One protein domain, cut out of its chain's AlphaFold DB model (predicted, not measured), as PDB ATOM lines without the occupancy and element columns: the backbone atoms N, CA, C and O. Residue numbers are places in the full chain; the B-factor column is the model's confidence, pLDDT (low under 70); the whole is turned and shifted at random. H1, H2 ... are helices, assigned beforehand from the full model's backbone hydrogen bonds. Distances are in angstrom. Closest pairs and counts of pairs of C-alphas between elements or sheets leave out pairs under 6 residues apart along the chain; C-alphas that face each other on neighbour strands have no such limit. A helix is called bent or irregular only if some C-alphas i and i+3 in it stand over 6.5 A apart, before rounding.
ATOM      1  N   TYR A  71       5.164 -48.676 101.217       57.88
ATOM      2  CA  TYR A  71       5.800 -47.710 102.114       57.88
ATOM      3  C   TYR A  71       7.048 -47.104 101.479       57.88
ATOM      4  O   TYR A  71       8.185 -47.344 101.881       57.88
ATOM      5  N   ASP A  72       6.767 -46.260 100.490       62.00
ATOM      6  CA  ASP A  72       7.682 -45.270  99.943       62.00
ATOM      7  C   ASP A  72       8.951 -45.855  99.317       62.00
ATOM      8  O   ASP A  72      10.065 -45.410  99.589       62.00
ATOM      9  N   ASN A  73       8.790 -46.892  98.496       65.25
ATOM     10  CA  ASN A  73       9.899 -47.464  97.724       65.25
ATOM     11  C   ASN A  73      10.548 -46.426  96.795       65.25
ATOM     12  O   ASN A  73      11.740 -46.508  96.516       65.25
ATOM     13  N   ASP A  74       9.786 -45.409  96.395       68.25
ATOM     14  CA  ASP A  74      10.251 -44.316  95.552       68.25
ATOM     15  C   ASP A  74      10.976 -43.212  96.339       68.25
ATOM     16  O   ASP A  74      11.329 -42.192  95.751       68.25
ATOM     17  N   ALA A  75      11.223 -43.360  97.647       69.19
ATOM     18  CA  ALA A  75      11.967 -42.358  98.420       69.19
ATOM     19  C   ALA A  75      13.337 -42.054  97.787       69.19
ATOM     20  O   ALA A  75      13.738 -40.896  97.717       69.19
ATOM     21  N   GLU A  76      13.995 -43.074  97.232       72.56
ATOM     22  CA  GLU A  76      15.279 -42.945  96.531       72.56
ATOM     23  C   GLU A  76      15.157 -42.201  95.185       72.56
ATOM     24  O   GLU A  76      16.130 -41.625  94.691       72.56
ATOM     25  N   SER A  77      13.951 -42.132  94.604       77.75
ATOM     26  CA  SER A  77      13.698 -41.415  93.344       77.75
ATOM     27  C   SER A  77      13.873 -39.898  93.470       77.75
ATOM     28  O   SER A  77      14.201 -39.244  92.477       77.75
ATOM     29  N   LEU A  78      13.708 -39.347  94.685       75.62
ATOM     30  CA  LEU A  78      13.992 -37.939  94.992       75.62
ATOM     31  C   LEU A  78      15.470 -37.610  94.774       75.62
ATOM     32  O   LEU A  78      15.783 -36.521  94.303       75.62
ATOM     33  N   LEU A  79      16.359 -38.557  95.080       79.44
ATOM     34  CA  LEU A  79      17.802 -38.367  94.961       79.44
ATOM     35  C   LEU A  79      18.335 -38.760  93.583       79.44
ATOM     36  O   LEU A  79      19.264 -38.134  93.090       79.44
ATOM     37  N   THR A  80      17.708 -39.729  92.903       79.75
ATOM     38  CA  THR A  80      18.170 -40.203  91.579       79.75
ATOM     39  C   THR A  80      18.136 -39.105  90.503       79.75
ATOM     40  O   THR A  80      18.805 -39.205  89.477       79.75
ATOM     41  N   ARG A  81      17.333 -38.054  90.708       77.50
ATOM     42  CA  ARG A  81      17.200 -36.923  89.777       77.50
ATOM     43  C   ARG A  81      18.119 -35.747  90.104       77.50
ATOM     44  O   ARG A  81      18.179 -34.814  89.302       77.50
ATOM     45  N   LEU A  82      18.812 -35.773  91.241       80.25
ATOM     46  CA  LEU A  82      19.752 -34.721  91.612       80.25
ATOM     47  C   LEU A  82      21.026 -34.882  90.783       80.25
ATOM     48  O   LEU A  82      21.672 -35.928  90.797       80.25
ATOM     49  N   LYS A  83      21.381 -33.834  90.046       77.56
ATOM     50  CA  LYS A  83      22.711 -33.684  89.456       77.56
ATOM     51  C   LYS A  83      23.511 -32.823  90.423       77.56
ATOM     52  O   LYS A  83      22.962 -31.877  90.962       77.56
ATOM     53  N   LEU A  84      24.759 -33.177  90.690       77.50
ATOM     54  CA  LEU A  84      25.641 -32.375  91.533       77.50
ATOM     55  C   LEU A  84      26.698 -31.773  90.625       77.50
ATOM     56  O   LEU A  84      27.324 -32.496  89.848       77.50
ATOM     57  N   HIS A  85      26.877 -30.465  90.705       81.19
ATOM     58  CA  HIS A  85      27.926 -29.769  89.985       81.19
ATOM     59  C   HIS A  85      28.557 -28.748  90.936       81.19
ATOM     60  O   HIS A  85      27.830 -28.068  91.659       81.19
ATOM     61  N   PRO A  86      29.891 -28.658  90.967       75.31
ATOM     62  CA  PRO A  86      30.608 -27.830  91.934       75.31
ATOM     63  C   PRO A  86      30.399 -26.323  91.728       75.31
ATOM     64  O   PRO A  86      30.527 -25.572  92.687       75.31
ATOM     65  N   ASP A  87      30.021 -25.896  90.520       84.31
ATOM     66  CA  ASP A  87      29.827 -24.474  90.193       84.31
ATOM     67  C   ASP A  87      28.366 -24.012  90.353       84.31
ATOM     68  O   ASP A  87      27.981 -22.988  89.798       84.31
ATOM     69  N   TRP A  88      27.520 -24.802  91.020       81.94
ATOM     70  CA  TRP A  88      26.116 -24.449  91.240       81.94
ATOM     71  C   TRP A  88      25.961 -23.293  92.219       81.94
ATOM     72  O   TRP A  88      26.647 -23.219  93.243       81.94
ATOM     73  N   ASP A  89      25.015 -22.410  91.904       86.88
ATOM     74  CA  ASP A  89      24.755 -21.206  92.680       86.88
ATOM     75  C   ASP A  89      24.154 -21.551  94.054       86.88
ATOM     76  O   ASP A  89      23.584 -22.623  94.279       86.88
ATOM     77  N   GLU A  90      24.220 -20.608  94.995       88.56
ATOM     78  CA  GLU A  90      23.683 -20.762  96.357       88.56
ATOM     79  C   GLU A  90      22.214 -21.240  96.377       88.56
ATOM     80  O   GLU A  90      21.833 -22.067  97.208       88.56
ATOM     81  N   LEU A  91      21.401 -20.793  95.411       87.38
ATOM     82  CA  LEU A  91      20.003 -21.206  95.254       87.38
ATOM     83  C   LEU A  91      19.853 -22.687  94.859       87.38
ATOM     84  O   LEU A  91      18.957 -23.378  95.350       87.38
ATOM     85  N   GLU A  92      20.718 -23.186  93.979       85.50
ATOM     86  CA  GLU A  92      20.698 -24.573  93.503       85.50
ATOM     87  C   GLU A  92      21.226 -25.526  94.583       85.50
ATOM     88  O   GLU A  92      20.643 -26.587  94.826       85.50
ATOM     89  N   ASN A  93      22.249 -25.097  95.323       89.06
ATOM     90  CA  ASN A  93      22.742 -25.803  96.504       89.06
ATOM     91  C   ASN A  93      21.667 -25.884  97.599       89.06
ATOM     92  O   ASN A  93      21.436 -26.958  98.158       89.06
ATOM     93  N   ALA A  94      20.937 -24.794  97.855       90.38
ATOM     94  CA  ALA A  94      19.813 -24.792  98.792       90.38
ATOM     95  C   ALA A  94      18.689 -25.753  98.358       90.38
ATOM     96  O   ALA A  94      18.101 -26.444  99.195       90.38
ATOM     97  N   LEU A  95      18.418 -25.857  97.052       88.12
ATOM     98  CA  LEU A  95      17.440 -26.801  96.509       88.12
ATOM     99  C   LEU A  95      17.868 -28.264  96.703       88.12
ATOM    100  O   LEU A  95      17.022 -29.105  97.030       88.12
ATOM    101  N   ILE A  96      19.157 -28.575  96.529       88.19
ATOM    102  CA  ILE A  96      19.714 -29.906  96.816       88.19
ATOM    103  C   ILE A  96      19.578 -30.220  98.308       88.19
ATOM    104  O   ILE A  96      19.065 -31.280  98.668       88.19
ATOM    105  N   VAL A  97      19.988 -29.296  99.182       90.44
ATOM    106  CA  VAL A  97      19.910 -29.474 100.640       90.44
ATOM    107  C   VAL A  97      18.465 -29.707 101.084       90.44
ATOM    108  O   VAL A  97      18.203 -30.611 101.879       90.44
ATOM    109  N   ALA A  98      17.502 -28.973 100.519       90.06
ATOM    110  CA  ALA A  98      16.084 -29.194 100.779       90.06
ATOM    111  C   ALA A  98      15.617 -30.591 100.328       90.06
ATOM    112  O   ALA A  98      14.921 -31.274 101.081       90.06
ATOM    113  N   HIS A  99      16.027 -31.059  99.143       87.56
ATOM    114  CA  HIS A  99      15.705 -32.414  98.671       87.56
ATOM    115  C   HIS A  99      16.284 -33.505  99.579       87.56
ATOM    116  O   HIS A  99      15.582 -34.464  99.907       87.56
ATOM    117  N   VAL A 100      17.535 -33.352 100.019       89.69
ATOM    118  CA  VAL A 100      18.187 -34.288 100.947       89.69
ATOM    119  C   VAL A 100      17.500 -34.268 102.315       89.69
ATOM    120  O   VAL A 100      17.256 -35.328 102.891       89.69
ATOM    121  N   GLY A 101      17.102 -33.093 102.809       90.75
ATOM    122  CA  GLY A 101      16.326 -32.959 104.044       90.75
ATOM    123  C   GLY A 101      14.972 -33.673 103.969       90.75
ATOM    124  O   GLY A 101      14.612 -34.422 104.877       90.75
ATOM    125  N   ILE A 102      14.258 -33.521 102.850       87.69
ATOM    126  CA  ILE A 102      12.999 -34.236 102.591       87.69
ATOM    127  C   ILE A 102      13.235 -35.752 102.562       87.69
ATOM    128  O   ILE A 102      12.472 -36.503 103.169       87.69
ATOM    129  N   TYR A 103      14.295 -36.224 101.900       87.56
ATOM    130  CA  TYR A 103      14.651 -37.645 101.891       87.56
ATOM    131  C   TYR A 103      14.935 -38.183 103.304       87.56
ATOM    132  O   TYR A 103      14.356 -39.196 103.708       87.56
ATOM    133  N   ALA A 104      15.754 -37.477 104.086       86.81
ATOM    134  CA  ALA A 104      16.088 -37.858 105.455       86.81
ATOM    135  C   ALA A 104      14.835 -37.946 106.342       86.81
ATOM    136  O   ALA A 104      14.653 -38.919 107.077       86.81
ATOM    137  N   GLN A 105      13.920 -36.982 106.211       86.56
ATOM    138  CA  GLN A 105      12.640 -36.993 106.915       86.56
ATOM    139  C   GLN A 105      11.784 -38.212 106.529       86.56
ATOM    140  O   GLN A 105      11.223 -38.881 107.401       86.56
ATOM    141  N   ARG A 106      11.699 -38.546 105.234       84.56
ATOM    142  CA  ARG A 106      10.956 -39.729 104.757       84.56
ATOM    143  C   ARG A 106      11.559 -41.030 105.295       84.56
ATOM    144  O   ARG A 106      10.818 -41.950 105.649       84.56
ATOM    145  N   LEU A 107      12.884 -41.094 105.432       83.06
ATOM    146  CA  LEU A 107      13.577 -42.243 106.011       83.06
ATOM    147  C   LEU A 107      13.314 -42.385 107.520       83.06
ATOM    148  O   LEU A 107      13.008 -43.484 107.988       83.06
ATOM    149  N   GLN A 108      13.372 -41.288 108.279       84.12
ATOM    150  CA  GLN A 108      13.061 -41.284 109.714       84.12
ATOM    151  C   GLN A 108      11.620 -41.722 109.984       84.12
ATOM    152  O   GLN A 108      11.363 -42.557 110.851       84.12
ATOM    153  N   GLU A 109      10.680 -41.216 109.194       80.38
ATOM    154  CA  GLU A 109       9.268 -41.559 109.307       80.38
ATOM    155  C   GLU A 109       9.017 -43.052 109.005       80.38
ATOM    156  O   GLU A 109       8.202 -43.702 109.668       80.38
ATOM    157  N   ARG A 110       9.774 -43.651 108.073       76.00
ATOM    158  CA  ARG A 110       9.770 -45.108 107.850       76.00
ATOM    159  C   ARG A 110      10.224 -45.871 109.098       76.00
ATOM    160  O   ARG A 110       9.582 -46.855 109.464       76.00
ATOM    161  N   GLN A 111      11.301 -45.435 109.752       74.75
ATOM    162  CA  GLN A 111      11.805 -46.104 110.958       74.75
ATOM    163  C   GLN A 111      10.843 -45.963 112.136       74.75
ATOM    164  O   GLN A 111      10.523 -46.951 112.793       74.75
ATOM    165  N   LYS A 112      10.279 -44.769 112.334       78.94
ATOM    166  CA  LYS A 112       9.258 -44.515 113.355       78.94
ATOM    167  C   LYS A 112       8.056 -45.447 113.203       78.94
ATOM    168  O   LYS A 112       7.566 -45.993 114.184       78.94
ATOM    169  N   ARG A 113       7.587 -45.677 111.975       68.56
ATOM    170  CA  ARG A 113       6.446 -46.572 111.709       68.56
ATOM    171  C   ARG A 113       6.763 -48.037 111.986       68.56
ATOM    172  O   ARG A 113       5.906 -48.735 112.523       68.56
ATOM    173  N   LYS A 114       7.976 -48.493 111.659       69.00
ATOM    174  CA  LYS A 114       8.444 -49.838 112.039       69.00
ATOM    175  C   LYS A 114       8.464 -49.995 113.554       69.00
ATOM    176  O   LYS A 114       7.987 -51.003 114.066       69.00
ATOM    177  N   GLU A 115       8.934 -48.972 114.254       71.31
ATOM    178  CA  GLU A 115       9.016 -48.975 115.707       71.31
ATOM    179  C   GLU A 115       7.633 -48.969 116.370       71.31
ATOM    180  O   GLU A 115       7.367 -49.777 117.251       71.31
ATOM    181  N   ILE A 116       6.694 -48.163 115.871       67.94
ATOM    182  CA  ILE A 116       5.287 -48.191 116.301       67.94
ATOM    183  C   ILE A 116       4.679 -49.581 116.051       67.94
ATOM    184  O   ILE A 116       4.038 -50.153 116.932       67.94
ATOM    185  N   ALA A 117       4.898 -50.167 114.872       62.16
ATOM    186  CA  ALA A 117       4.384 -51.499 114.556       62.16
ATOM    187  C   ALA A 117       4.958 -52.595 115.471       62.16
ATOM    188  O   ALA A 117       4.250 -53.555 115.789       62.16
ATOM    189  N   ARG A 118       6.214 -52.428 115.902       66.69
ATOM    190  CA  ARG A 118       6.915 -53.294 116.853       66.69
ATOM    191  C   ARG A 118       6.369 -53.130 118.274       66.69
ATOM    192  O   ARG A 118       5.932 -54.117 118.851       66.69
ATOM    193  N   ILE A 119       6.337 -51.903 118.801       68.38
ATOM    194  CA  ILE A 119       5.878 -51.582 120.166       68.38
ATOM    195  C   ILE A 119       4.428 -52.023 120.382       68.38
ATOM    196  O   ILE A 119       4.093 -52.577 121.422       68.38
ATOM    197  N   HIS A 120       3.556 -51.799 119.398       62.34
ATOM    198  CA  HIS A 120       2.131 -52.109 119.532       62.34
ATOM    199  C   HIS A 120       1.764 -53.551 119.151       62.34
ATOM    200  O   HIS A 120       0.577 -53.859 119.026       62.34
ATOM    201  N   GLY A 121       2.746 -54.424 118.895       65.94
ATOM    202  CA  GLY A 121       2.502 -55.818 118.507       65.94
ATOM    203  C   GLY A 121       1.667 -55.978 117.227       65.94
ATOM    204  O   GLY A 121       1.077 -57.029 116.956       65.94
ATOM    205  N   LEU A 122       1.589 -54.926 116.403       66.06
ATOM    206  CA  LEU A 122       0.777 -54.899 115.184       66.06
ATOM    207  C   LEU A 122       1.295 -55.916 114.168       66.06
ATOM    208  O   LEU A 122       0.507 -56.523 113.448       66.06
ATOM    209  N   ILE A 123       2.608 -56.152 114.169       65.88
ATOM    210  CA  ILE A 123       3.276 -57.200 113.393       65.88
ATOM    211  C   ILE A 123       2.700 -58.584 113.723       65.88
ATOM    212  O   ILE A 123       2.332 -59.319 112.805       65.88
ATOM    213  N   GLN A 124       2.542 -58.916 115.008       57.41
ATOM    214  CA  GLN A 124       2.010 -60.211 115.447       57.41
ATOM    215  C   GLN A 124       0.518 -60.343 115.104       57.41
ATOM    216  O   GLN A 124       0.073 -61.364 114.578       57.41
ATOM    217  N   ARG A 125      -0.264 -59.274 115.298       56.62
ATOM    218  CA  ARG A 125      -1.710 -59.270 115.015       56.62
ATOM    219  C   ARG A 125      -2.033 -59.332 113.518       56.62
ATOM    220  O   ARG A 125      -2.942 -60.055 113.104       56.62
ATOM    221  N   ILE A 126      -1.292 -58.593 112.692       63.09
ATOM    222  CA  ILE A 126      -1.405 -58.629 111.227       63.09
ATOM    223  C   ILE A 126      -0.906 -59.978 110.701       63.09
ATOM    224  O   ILE A 126      -1.529 -60.542 109.800       63.09
ATOM    225  N   SER A 127       0.148 -60.534 111.305       56.44
ATOM    226  CA  SER A 127       0.632 -61.882 111.014       56.44
ATOM    227  C   SER A 127      -0.455 -62.937 111.193       56.44
ATOM    228  O   SER A 127      -0.862 -63.576 110.216       56.44
ATOM    229  N   ALA A 128      -1.023 -63.034 112.396       56.19
ATOM    230  CA  ALA A 128      -2.090 -63.980 112.703       56.19
ATOM    231  C   ALA A 128      -3.295 -63.816 111.759       56.19
ATOM    232  O   ALA A 128      -3.869 -64.794 111.271       56.19
ATOM    233  N   TYR A 129      -3.662 -62.575 111.422       58.62
ATOM    234  CA  TYR A 129      -4.757 -62.296 110.493       58.62
ATOM    235  C   TYR A 129      -4.477 -62.782 109.062       58.62
ATOM    236  O   TYR A 129      -5.337 -63.406 108.432       58.62
ATOM    237  N   LEU A 130      -3.285 -62.516 108.522       54.84
ATOM    238  CA  LEU A 130      -2.925 -62.863 107.143       54.84
ATOM    239  C   LEU A 130      -2.753 -64.368 106.943       54.84
ATOM    240  O   LEU A 130      -3.170 -64.905 105.910       54.84
ATOM    241  N   LEU A 131      -2.184 -65.045 107.937       54.53
ATOM    242  CA  LEU A 131      -2.011 -66.493 107.938       54.53
ATOM    243  C   LEU A 131      -3.371 -67.206 107.963       54.53
ATOM    244  O   LEU A 131      -3.637 -68.068 107.121       54.53
ATOM    245  N   ASN A 132      -4.298 -66.739 108.802       53.44
ATOM    246  CA  ASN A 132      -5.650 -67.294 108.906       53.44
ATOM    247  C   ASN A 132      -6.532 -67.035 107.669       53.44
ATOM    248  O   ASN A 132      -7.421 -67.828 107.334       53.44
ATOM    249  N   ARG A 133      -6.283 -65.952 106.922       46.88
ATOM    250  CA  ARG A 133      -7.059 -65.610 105.716       46.88
ATOM    251  C   ARG A 133      -6.745 -66.508 104.514       46.88
ATOM    252  O   ARG A 133      -7.616 -66.702 103.662       46.88
ATOM    253  N   ARG A 134      -5.530 -67.069 104.428       44.12
ATOM    254  CA  ARG A 134      -5.141 -67.999 103.346       44.12
ATOM    255  C   ARG A 134      -5.706 -69.406 103.539       44.12
ATOM    256  O   ARG A 134      -6.012 -70.058 102.544       44.12
ATOM    257  N   VAL A 135      -5.920 -69.844 104.782       45.84
ATOM    258  CA  VAL A 135      -6.527 -71.153 105.094       45.84
ATOM    259  C   VAL A 135      -7.986 -71.218 104.621       45.84
ATOM    260  O   VAL A 135      -8.398 -72.204 104.016       45.84
ATOM    261  N   LYS A 136      -8.752 -70.126 104.770       42.66
ATOM    262  CA  LYS A 136     -10.169 -70.057 104.357       42.66
ATOM    263  C   LYS A 136     -10.403 -70.022 102.838       42.66
ATOM    264  O   LYS A 136     -11.539 -70.166 102.400       42.66
ATOM    265  N   ARG A 137      -9.365 -69.824 102.013       39.56
ATOM    266  CA  ARG A 137      -9.491 -69.715 100.541       39.56
ATOM    267  C   ARG A 137      -9.223 -71.012  99.773       39.56
ATOM    268  O   ARG A 137      -9.097 -70.960  98.554       39.56
TER     269      ARG A 137
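What this domain is: This is residues 71 to 137 of the 272 residues of an uncharacterized protein of Sparganum proliferum (UniProt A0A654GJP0). One long helix, H2, makes most of the length of this thin, elongated model; the short helix H1 folds back beside its middle as a helical hairpin, and H3 makes a corner with the far end of H2, its residues 127 to 135 sticking out as an arm. The turn between H1 and H2 is a loop whose tip, with the first residues of H2, also sticks out, at residues 86 to 91. The printed part has 67 residues with three named helices, in the order H1, H2, H3, and no named strand; its class is all helix. It is extended, with a radius of gyration of the C-alphas of 19.3 A, and its C-alphas span 61 by 26 by 12 A, a rod in outline.

Where its parts are: Find C-alpha 90 at (23.683, -20.762, 96.357); from there H2, residues 90 to 119, runs 42.8 A to C-alpha 119 at (5.878, -51.582, 120.166). Before it in the chain is H1, residues 73 to 80, which measures 12.6 A from first to last C-alpha. H1 is irregular: C-alphas 73 and 76 are 7.1 A apart, against about 5 A in a regular helix. After H2, look at residues 122 to 135 for H3, which is 20.5 A long and ends with C-alpha 135 at (-6.527, -71.153, 105.094).

How they stand to each other: Start at H2 and look at its residues 99 to 107, the part that alone touches H1. The closest C-alphas of H1 and H2 are those of Ala 75 and Tyr 103, 6.4 A apart. The two helices run opposite ways at a shallow tilt of 19 degrees and form a helical hairpin. At Ala 117 of H2 and Ile 123 of H3 you find the closest C-alphas of these two helices, 5.9 A apart; H2 and H3 are close but not clearly touching. They run the same way at a steep tilt of 69 degrees, only just short of about perpendicular. H1 and H3 are apart. Along the backbone of H2, every O i to N i+4 pair is within hydrogen-bond range; in H3 it is 8 of 10, and in H1 1 of 4, beside 3 of 5 O i to N i+3 pairs.

The domain as a whole: Look to Asp 87 and Lys 136 for the two C-alphas farthest apart, at 62.3 A. The printed part runs from residue 71 to residue 137 with no cut. Nine residues make the short link from H1 to H2, and two make the tight link from H2 to H3. In the B-factor column the mean pLDDT of the printed part is 72.7; find values under 70 at residues 71 to 75, 113 to 114 and 116 to 137. The mean is 82 for H2 and 56 for H3.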